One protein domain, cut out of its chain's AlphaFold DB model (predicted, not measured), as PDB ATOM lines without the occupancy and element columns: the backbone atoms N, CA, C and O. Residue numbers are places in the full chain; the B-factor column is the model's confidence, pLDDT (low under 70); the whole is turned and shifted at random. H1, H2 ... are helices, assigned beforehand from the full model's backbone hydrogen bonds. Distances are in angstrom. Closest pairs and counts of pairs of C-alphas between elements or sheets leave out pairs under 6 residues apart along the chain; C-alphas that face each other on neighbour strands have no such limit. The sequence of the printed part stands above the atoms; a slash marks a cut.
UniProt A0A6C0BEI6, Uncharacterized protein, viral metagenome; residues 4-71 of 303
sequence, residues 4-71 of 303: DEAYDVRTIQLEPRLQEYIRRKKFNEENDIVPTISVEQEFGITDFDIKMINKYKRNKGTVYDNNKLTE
ATOM      1  N   ASP A   4      32.824  45.298 -15.931       75.31
ATOM      2  CA  ASP A   4      33.061  45.399 -17.372       75.31
ATOM      3  C   ASP A   4      31.760  45.334 -18.182       75.31
ATOM      4  O   ASP A   4      31.632  45.987 -19.212       75.31
ATOM      5  N   GLU A   5      30.758  44.598 -17.697       70.62
ATOM      6  CA  GLU A   5      29.445  44.494 -18.344       70.62
ATOM      7  C   GLU A   5      28.551  45.700 -18.006       70.62
ATOM      8  O   GLU A   5      27.723  46.115 -18.816       70.62
ATOM      9  N   ALA A   6      28.733  46.302 -16.824       65.88
ATOM     10  CA  ALA A   6      27.992  47.491 -16.408       65.88
ATOM     11  C   ALA A   6      28.409  48.747 -17.192       65.88
ATOM     12  O   ALA A   6      27.556  49.599 -17.447       65.88
ATOM     13  N   TYR A   7      29.680  48.831 -17.592       72.75
ATOM     14  CA  TYR A   7      30.258  49.969 -18.313       72.75
ATOM     15  C   TYR A   7      30.660  49.651 -19.761       72.75
ATOM     16  O   TYR A   7      31.389  50.434 -20.372       72.75
ATOM     17  N   ASP A   8      30.193  48.538 -20.342       76.38
ATOM     18  CA  ASP A   8      30.473  48.250 -21.749       76.38
ATOM     19  C   ASP A   8      29.884  49.371 -22.617       76.38
ATOM     20  O   ASP A   8      28.668  49.562 -22.685       76.38
ATOM     21  N   VAL A   9      30.758  50.107 -23.305       70.69
ATOM     22  CA  VAL A   9      30.441  51.236 -24.195       70.69
ATOM     23  C   VAL A   9      29.385  50.856 -25.240       70.69
ATOM     24  O   VAL A   9      28.639  51.707 -25.722       70.69
ATOM     25  N   ARG A  10      29.263  49.567 -25.571       68.00
ATOM     26  CA  ARG A  10      28.244  49.057 -26.499       68.00
ATOM     27  C   ARG A  10      26.821  49.196 -25.961       68.00
ATOM     28  O   ARG A  10      25.897  49.363 -26.753       68.00
ATOM     29  N   THR A  11      26.641  49.186 -24.641       67.88
ATOM     30  CA  THR A  11      25.324  49.313 -23.994       67.88
ATOM     31  C   THR A  11      24.714  50.701 -24.151       67.88
ATOM     32  O   THR A  11      23.492  50.814 -24.105       67.88
ATOM     33  N   ILE A  12      25.524  51.726 -24.459       76.81
ATOM     34  CA  ILE A  12      25.093  53.123 -24.663       76.81
ATOM     35  C   ILE A  12      24.000  53.244 -25.740       76.81
ATOM     36  O   ILE A  12      23.236  54.204 -25.737       76.81
ATOM     37  N   GLN A  13      23.883  52.271 -26.652       83.62
ATOM     38  CA  GLN A  13      22.852  52.291 -27.693       83.62
ATOM     39  C   GLN A  13      21.434  51.959 -27.209       83.62
ATOM     40  O   GLN A  13      20.477  52.253 -27.922       83.62
ATOM     41  N   LEU A  14      21.276  51.322 -26.046       90.31
ATOM     42  CA  LEU A  14      19.963  51.090 -25.445       90.31
ATOM     43  C   LEU A  14      19.591  52.246 -24.523       90.31
ATOM     44  O   LEU A  14      20.454  52.813 -23.855       90.31
ATOM     45  N   GLU A  15      18.296  52.543 -24.421       91.38
ATOM     46  CA  GLU A  15      17.807  53.475 -23.407       91.38
ATOM     47  C   GLU A  15      18.217  53.011 -21.997       91.38
ATOM     48  O   GLU A  15      18.162  51.807 -21.718       91.38
ATOM     49  N   PRO A  16      18.559  53.929 -21.073       92.81
ATOM     50  CA  PRO A  16      18.974  53.575 -19.713       92.81
ATOM     51  C   PRO A  16      17.979  52.662 -18.988       92.81
ATOM     52  O   PRO A  16      18.370  51.715 -18.310       92.81
ATOM     53  N   ARG A  17      16.679  52.890 -19.202       95.31
ATOM     54  CA  ARG A  17      15.592  52.061 -18.665       95.31
ATOM     55  C   ARG A  17      15.682  50.603 -19.129       95.31
ATOM     56  O   ARG A  17      15.526  49.693 -18.322       95.31
ATOM     57  N   LEU A  18      15.965  50.373 -20.414       95.12
ATOM     58  CA  LEU A  18      16.101  49.024 -20.978       95.12
ATOM     59  C   LEU A  18      17.369  48.328 -20.482       95.12
ATOM     60  O   LEU A  18      17.356  47.119 -20.258       95.12
ATOM     61  N   GLN A  19      18.453  49.083 -20.283       93.56
ATOM     62  CA  GLN A  19      19.674  48.553 -19.674       93.56
ATOM     63  C   GLN A  19      19.404  48.073 -18.243       93.56
ATOM     64  O   GLN A  19      19.790  46.960 -17.883       93.56
ATOM     65  N   GLU A  20      18.698  48.878 -17.446       94.38
ATOM     66  CA  GLU A  20      18.369  48.535 -16.062       94.38
ATOM     67  C   GLU A  20      17.422  47.334 -15.977       94.38
ATOM     68  O   GLU A  20      17.657  46.430 -15.177       94.38
ATOM     69  N   TYR A  21      16.433  47.243 -16.875       96.50
ATOM     70  CA  TYR A  21      15.580  46.057 -17.008       96.50
ATOM     71  C   TYR A  21      16.398  44.778 -17.258       96.50
ATOM     72  O   TYR A  21      16.193  43.768 -16.584       96.50
ATOM     73  N   ILE A  22      17.364  44.812 -18.187       94.56
ATOM     74  CA  ILE A  22      18.230  43.654 -18.476       94.56
ATOM     75  C   ILE A  22      19.051  43.272 -17.238       94.56
ATOM     76  O   ILE A  22      19.144  42.085 -16.913       94.56
ATOM     77  N   ARG A  23      19.621  44.260 -16.534       93.44
ATOM     78  CA  ARG A  23      20.406  44.033 -15.310       93.44
ATOM     79  C   ARG A  23      19.556  43.431 -14.200       93.44
ATOM     80  O   ARG A  23      19.961  42.436 -13.608       93.44
ATOM     81  N   ARG A  24      18.373  43.997 -13.944       95.94
ATOM     82  CA  ARG A  24      17.448  43.523 -12.910       95.94
ATOM     83  C   ARG A  24      16.976  42.105 -13.192       95.94
ATOM     84  O   ARG A  24      16.975  41.276 -12.291       95.94
ATOM     85  N   LYS A  25      16.630  41.811 -14.447       96.38
ATOM     86  CA  LYS A  25      16.195  40.476 -14.866       96.38
ATOM     87  C   LYS A  25      17.290  39.428 -14.658       96.38
ATOM     88  O   LYS A  25      17.015  38.399 -14.056       96.38
ATOM     89  N   LYS A  26      18.529  39.731 -15.069       95.19
ATOM     90  CA  LYS A  26      19.700  38.867 -14.842       95.19
ATOM     91  C   LYS A  26      19.980  38.668 -13.350       95.19
ATOM     92  O   LYS A  26      20.195  37.549 -12.913       95.19
ATOM     93  N   PHE A  27      19.919  39.740 -12.561       96.00
ATOM     94  CA  PHE A  27      20.115  39.673 -11.113       96.00
ATOM     95  C   PHE A  27      19.062  38.797 -10.422       96.00
ATOM     96  O   PHE A  27      19.416  37.973  -9.585       96.00
ATOM     97  N   ASN A  28      17.782  38.943 -10.774       97.38
ATOM     98  CA  ASN A  28      16.715  38.134 -10.190       97.38
ATOM     99  C   ASN A  28      16.860  36.648 -10.562       97.38
ATOM    100  O   ASN A  28      16.650  35.798  -9.706       97.38
ATOM    101  N   GLU A  29      17.263  36.351 -11.802       96.75
ATOM    102  CA  GLU A  29      17.538  34.988 -12.283       96.75
ATOM    103  C   GLU A  29      18.746  34.353 -11.573       96.75
ATOM    104  O   GLU A  29      18.670  33.209 -11.149       96.75
ATOM    105  N   GLU A  30      19.837  35.099 -11.373       96.31
ATOM    106  CA  GLU A  30      21.045  34.610 -10.684       96.31
ATOM    107  C   GLU A  30      20.841  34.353  -9.182       96.31
ATOM    108  O   GLU A  30      21.617  33.611  -8.582       96.31
ATOM    109  N   ASN A  31      19.843  34.991  -8.565       97.31
ATOM    110  CA  ASN A  31      19.589  34.912  -7.122       97.31
ATOM    111  C   ASN A  31      18.269  34.195  -6.782       97.31
ATOM    112  O   ASN A  31      17.830  34.271  -5.636       97.31
ATOM    113  N   ASP A  32      17.620  33.552  -7.761       97.81
ATOM    114  CA  ASP A  32      16.323  32.877  -7.606       97.81
ATOM    115  C   ASP A  32      15.241  33.761  -6.943       97.81
ATOM    116  O   ASP A  32      14.385  33.303  -6.181       97.81
ATOM    117  N   ILE A  33      15.273  35.069  -7.221       97.62
ATOM    118  CA  ILE A  33      14.335  36.038  -6.651       97.62
ATOM    119  C   ILE A  33      13.080  36.072  -7.520       97.62
ATOM    120  O   ILE A  33      13.122  36.501  -8.673       97.62
ATOM    121  N   VAL A  34      11.939  35.693  -6.941       97.94
ATOM    122  CA  VAL A  34      10.619  35.856  -7.569       97.94
ATOM    123  C   VAL A  34      10.031  37.198  -7.126       97.94
ATOM    124  O   VAL A  34       9.613  37.325  -5.972       97.94
ATOM    125  N   PRO A  35      10.017  38.229  -7.992       97.38
ATOM    126  CA  PRO A  35       9.495  39.533  -7.613       97.38
ATOM    127  C   PRO A  35       7.965  39.496  -7.495       97.38
ATOM    128  O   PRO A  35       7.286  38.783  -8.233       97.38
ATOM    129  N   THR A  36       7.412  40.310  -6.592       98.25
ATOM    130  CA  THR A  36       5.954  40.443  -6.397       98.25
ATOM    131  C   THR A  36       5.249  41.003  -7.635       98.25
ATOM    132  O   THR A  36       4.092  40.684  -7.896       98.25
ATOM    133  N   ILE A  37       5.945  41.850  -8.393       97.81
ATOM    134  CA  ILE A  37       5.477  42.463  -9.636       97.81
ATOM    135  C   ILE A  37       6.416  41.998 -10.746       97.81
ATOM    136  O   ILE A  37       7.623  41.884 -10.537       97.81
ATOM    137  N   SER A  38       5.877  41.720 -11.933       98.00
ATOM    138  CA  SER A  38       6.721  41.381 -13.081       98.00
ATOM    139  C   SER A  38       7.679  42.532 -13.406       98.00
ATOM    140  O   SER A  38       7.293  43.703 -13.402       98.00
ATOM    141  N   VAL A  39       8.934  42.205 -13.717       97.44
ATOM    142  CA  VAL A  39       9.967  43.209 -14.034       97.44
ATOM    143  C   VAL A  39       9.571  44.001 -15.289       97.44
ATOM    144  O   VAL A  39       9.896  45.174 -15.437       97.44
ATOM    145  N   GLU A  40       8.811  43.388 -16.196       97.50
ATOM    146  CA  GLU A  40       8.245  44.050 -17.367       97.50
ATOM    147  C   GLU A  40       7.262  45.170 -16.985       97.50
ATOM    148  O   GLU A  40       7.317  46.246 -17.577       97.50
ATOM    149  N   GLN A  41       6.402  44.956 -15.982       97.69
ATOM    150  CA  GLN A  41       5.468  45.979 -15.499       97.69
ATOM    151  C   GLN A  41       6.175  47.078 -14.702       97.69
ATOM    152  O   GLN A  41       5.878  48.250 -14.914       97.69
ATOM    153  N   GLU A  42       7.123  46.718 -13.831       97.44
ATOM    154  CA  GLU A  42       7.881  47.676 -13.008       97.44
ATOM    155  C   GLU A  42       8.598  48.725 -13.869       97.44
ATOM    156  O   GLU A  42       8.557  49.919 -13.575       97.44
ATOM    157  N   PHE A  43       9.207  48.288 -14.974       97.62
ATOM    158  CA  PHE A  43       9.928  49.168 -15.890       97.62
ATOM    159  C   PHE A  43       9.070  49.669 -17.060       97.62
ATOM    160  O   PHE A  43       9.592  50.391 -17.907       97.62
ATOM    161  N   GLY A  44       7.786  49.303 -17.152       97.44
ATOM    162  CA  GLY A  44       6.901  49.699 -18.258       97.44
ATOM    163  C   GLY A  44       7.385  49.219 -19.634       97.44
ATOM    164  O   GLY A  44       7.378  49.977 -20.603       97.44
ATOM    165  N   ILE A  45       7.910  47.998 -19.717       97.81
ATOM    166  CA  ILE A  45       8.498  47.423 -20.934       97.81
ATOM    167  C   ILE A  45       7.391  47.046 -21.918       97.81
ATOM    168  O   ILE A  45       6.490  46.275 -21.598       97.81
ATOM    169  N   THR A  46       7.485  47.570 -23.137       97.69
ATOM    170  CA  THR A  46       6.546  47.291 -24.230       97.69
ATOM    171  C   THR A  46       7.039  46.154 -25.133       97.69
ATOM    172  O   THR A  46       8.222  45.809 -25.154       97.69
ATOM    173  N   ASP A  47       6.166  45.605 -25.980       96.94
ATOM    174  CA  ASP A  47       6.573  44.614 -26.991       96.94
ATOM    175  C   ASP A  47       7.607  45.166 -27.987       96.94
ATOM    176  O   ASP A  47       8.438  44.424 -28.524       96.94
ATOM    177  N   PHE A  48       7.563  46.476 -28.252       94.19
ATOM    178  CA  PHE A  48       8.558  47.151 -29.080       94.19
ATOM    179  C   PHE A  48       9.935  47.103 -28.417       94.19
ATOM    180  O   PHE A  48      10.907  46.704 -29.062       94.19
ATOM    181  N   ASP A  49       9.996  47.397 -27.120       95.19
ATOM    182  CA  ASP A  49      11.217  47.333 -26.319       95.19
ATOM    183  C   ASP A  49      11.819  45.926 -26.305       95.19
ATOM    184  O   ASP A  49      13.027  45.757 -26.471       95.19
ATOM    185  N   ILE A  50      10.983  44.888 -26.193       95.62
ATOM    186  CA  ILE A  50      11.436  43.491 -26.244       95.62
ATOM    187  C   ILE A  50      12.086  43.180 -27.601       95.62
ATOM    188  O   ILE A  50      13.154  42.560 -27.654       95.62
ATOM    189  N   LYS A  51      11.496  43.630 -28.718       94.56
ATOM    190  CA  LYS A  51      12.101  43.483 -30.060       94.56
ATOM    191  C   LYS A  51      13.441  44.213 -30.146       94.56
ATOM    192  O   LYS A  51      14.402  43.674 -30.696       94.56
ATOM    193  N   MET A  52      13.499  45.406 -29.573       92.00
ATOM    194  CA  MET A  52      14.675  46.260 -29.451       92.00
ATOM    195  C   MET A  52      15.814  45.557 -28.686       92.00
ATOM    196  O   MET A  52      16.918  45.397 -29.216       92.00
ATOM    197  N   ILE A  53      15.532  45.019 -27.498       92.94
ATOM    198  CA  ILE A  53      16.473  44.237 -26.681       92.94
ATOM    199  C   ILE A  53      16.935  42.978 -27.428       92.94
ATOM    200  O   ILE A  53      18.124  42.653 -27.442       92.94
ATOM    201  N   ASN A  54      16.021  42.273 -28.096       93.75
ATOM    202  CA  ASN A  54      16.365  41.083 -28.874       93.75
ATOM    203  C   ASN A  54      17.280  41.416 -30.060       93.75
ATOM    204  O   ASN A  54      18.207  40.657 -30.351       93.75
ATOM    205  N   LYS A  55      17.069  42.559 -30.725       90.50
ATOM    206  CA  LYS A  55      17.962  43.051 -31.781       90.50
ATOM    207  C   LYS A  55      19.349  43.371 -31.219       90.50
ATOM    208  O   LYS A  55      20.341  42.918 -31.784       90.50
ATOM    209  N   TYR A  56      19.412  44.062 -30.078       91.00
ATOM    210  CA  TYR A  56      20.663  44.371 -29.379       91.00
ATOM    211  C   TYR A  56      21.477  43.107 -29.057       91.00
ATOM    212  O   TYR A  56      22.659  43.030 -29.396       91.00
ATOM    213  N   LYS A  57      20.824  42.083 -28.484       89.56
ATOM    214  CA  LYS A  57      21.453  40.793 -28.147       89.56
ATOM    215  C   LYS A  57      21.999  40.061 -29.381       89.56
ATOM    216  O   LYS A  57      23.066  39.460 -29.306       89.56
ATOM    217  N   ARG A  58      21.303  40.126 -30.524       89.31
ATOM    218  CA  ARG A  58      21.730  39.484 -31.784       89.31
ATOM    219  C   ARG A  58      22.899  40.206 -32.458       89.31
ATOM    220  O   ARG A  58      23.823  39.557 -32.935       89.31
ATOM    221  N   ASN A  59      22.880  41.537 -32.468       80.44
ATOM    222  CA  ASN A  59      23.830  42.367 -33.215       80.44
ATOM    223  C   ASN A  59      25.111  42.725 -32.435       80.44
ATOM    224  O   ASN A  59      25.844  43.627 -32.837       80.44
ATOM    225  N   LYS A  60      25.398  42.046 -31.314       76.94
ATOM    226  CA  LYS A  60      26.577  42.306 -30.458       76.94
ATOM    227  C   LYS A  60      26.741  43.784 -30.054       76.94
ATOM    228  O   LYS A  60      27.870  44.254 -29.901       76.94
ATOM    229  N   GLY A  61      25.633  44.508 -29.888       70.06
ATOM    230  CA  GLY A  61      25.645  45.890 -29.405       70.06
ATOM    231  C   GLY A  61      25.104  46.951 -30.363       70.06
ATOM    232  O   GLY A  61      24.832  48.058 -29.911       70.06
ATOM    233  N   THR A  62      24.912  46.652 -31.656       75.50
ATOM    234  CA  THR A  62      24.366  47.644 -32.600       75.50
ATOM    235  C   THR A  62      22.848  47.525 -32.757       75.50
ATOM    236  O   THR A  62      22.312  46.665 -33.462       75.50
ATOM    237  N   VAL A  63      22.129  48.413 -32.077       76.00
ATOM    238  CA  VAL A  63      20.676  48.578 -32.209       76.00
ATOM    239  C   VAL A  63      20.340  49.214 -33.548       76.00
ATOM    240  O   VAL A  63      19.490  48.729 -34.306       76.00
ATOM    241  N   TYR A  64      20.991  50.341 -33.808       73.94
ATOM    242  CA  TYR A  64      20.662  51.205 -34.918       73.94
ATOM    243  C   TYR A  64      21.568  50.844 -36.082       73.94
ATOM    244  O   TYR A  64      22.789  50.975 -36.015       73.94
ATOM    245  N   ASP A  65      20.956  50.371 -37.166       72.56
ATOM    246  CA  ASP A  65      21.665  50.315 -38.433       72.56
ATOM    247  C   ASP A  65      21.822  51.770 -38.873       72.56
ATOM    248  O   ASP A  65      20.819  52.449 -39.103       72.56
ATOM    249  N   ASN A  66      23.057  52.262 -38.993       68.06
ATOM    250  CA  ASN A  66      23.322  53.632 -39.452       68.06
ATOM    251  C   ASN A  66      22.603  53.947 -40.780       68.06
ATOM    252  O   ASN A  66      22.235  55.088 -41.035       68.06
ATOM    253  N   ASN A  67      22.333  52.915 -41.586       69.06
ATOM    254  CA  ASN A  67      21.611  53.013 -42.852       69.06
ATOM    255  C   ASN A  67      20.081  53.138 -42.698       69.06
ATOM    256  O   ASN A  67      19.421  53.562 -43.638       69.06
ATOM    257  N   LYS A  68      19.501  52.763 -41.549       66.12
ATOM    258  CA  LYS A  68      18.051  52.862 -41.281       66.12
ATOM    259  C   LYS A  68      17.660  54.119 -40.514       66.12
ATOM    260  O   LYS A  68      16.520  54.552 -40.624       66.12
ATOM    261  N   LEU A  69      18.587  54.737 -39.778       63.84
ATOM    262  CA  LEU A  69      18.348  56.044 -39.146       63.84
ATOM    263  C   LEU A  69      17.952  57.108 -40.181       63.84
ATOM    264  O   LEU A  69      17.108  57.950 -39.907       63.84
ATOM    265  N   THR A  70      18.475  57.011 -41.404       62.53
ATOM    266  CA  THR A  70      18.094  57.882 -42.525       62.53
ATOM    267  C   THR A  70      16.689  57.628 -43.083       62.53
ATOM    268  O   THR A  70      16.226  58.404 -43.917       62.53
ATOM    269  N   GLU A  71      16.014  56.553 -42.666       62.31
ATOM    270  CA  GLU A  71      14.673  56.173 -43.133       62.31
ATOM    271  C   GLU A  71      13.566  56.420 -42.099       62.31
ATOM    272  O   GLU A  71      12.391  56.275 -42.441       62.31
TER     273      GLU A  71
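Overview. This is residues 4 to 71 of the 303 residues of an uncharacterized protein of viral metagenome (UniProt A0A6C0BEI6). What shape is this? H2 and H4, about perpendicular, make a loose core, with H1 and H3 beside H2; residues 65 to 71, holding H5, stick out. What is printed? The printed part has 68 residues with five named helices, H1 to H5 in order, and no named strand: all helix. It is only just loose, close to compact, with radius of gyration of the C-alphas 13.3 A and spans 42 by 28 by 18 A.

Along the chain. Where are the longer helices? H2, residues 16 to 30, spans 21.1 A from C-alpha 16 at (18.974, 53.575, -19.713); H4, residues 47 to 58, spans 16.7 A. And the short ones? They are H1, residues 9 to 13, H3, residues 39 to 42, and H5, residues 66 to 69, ending at C-alpha (18.348, 56.044, -39.146).

Arrangement. What touches H2? H3 touches its residues 21 to 25 alone; the closest C-alphas, Lys 25 and Val 39, are 6.9 A apart. What is close but not clearly touching H2? H4 is, about perpendicular at 74 degrees, closest C-alphas Leu 18 and Asp 49, 7.4 A; so is H1, closest C-alphas Thr 11 and Gln 19, 7.2 A. And the backbones? Every O i to N i+4 pair is within hydrogen-bond range in H2 and H4; H1 has 0 of 1, and 1 of 2 O i to N i+3 pairs.

Size, cuts and confidence. How large is it? The two farthest C-alphas, Asp 32 and Thr 70, are 43.0 A apart. Is it continuous and confident? The printed part has no cut and no long link; pLDDT is under 70 at residues 6, 10 to 11 and 66 to 71.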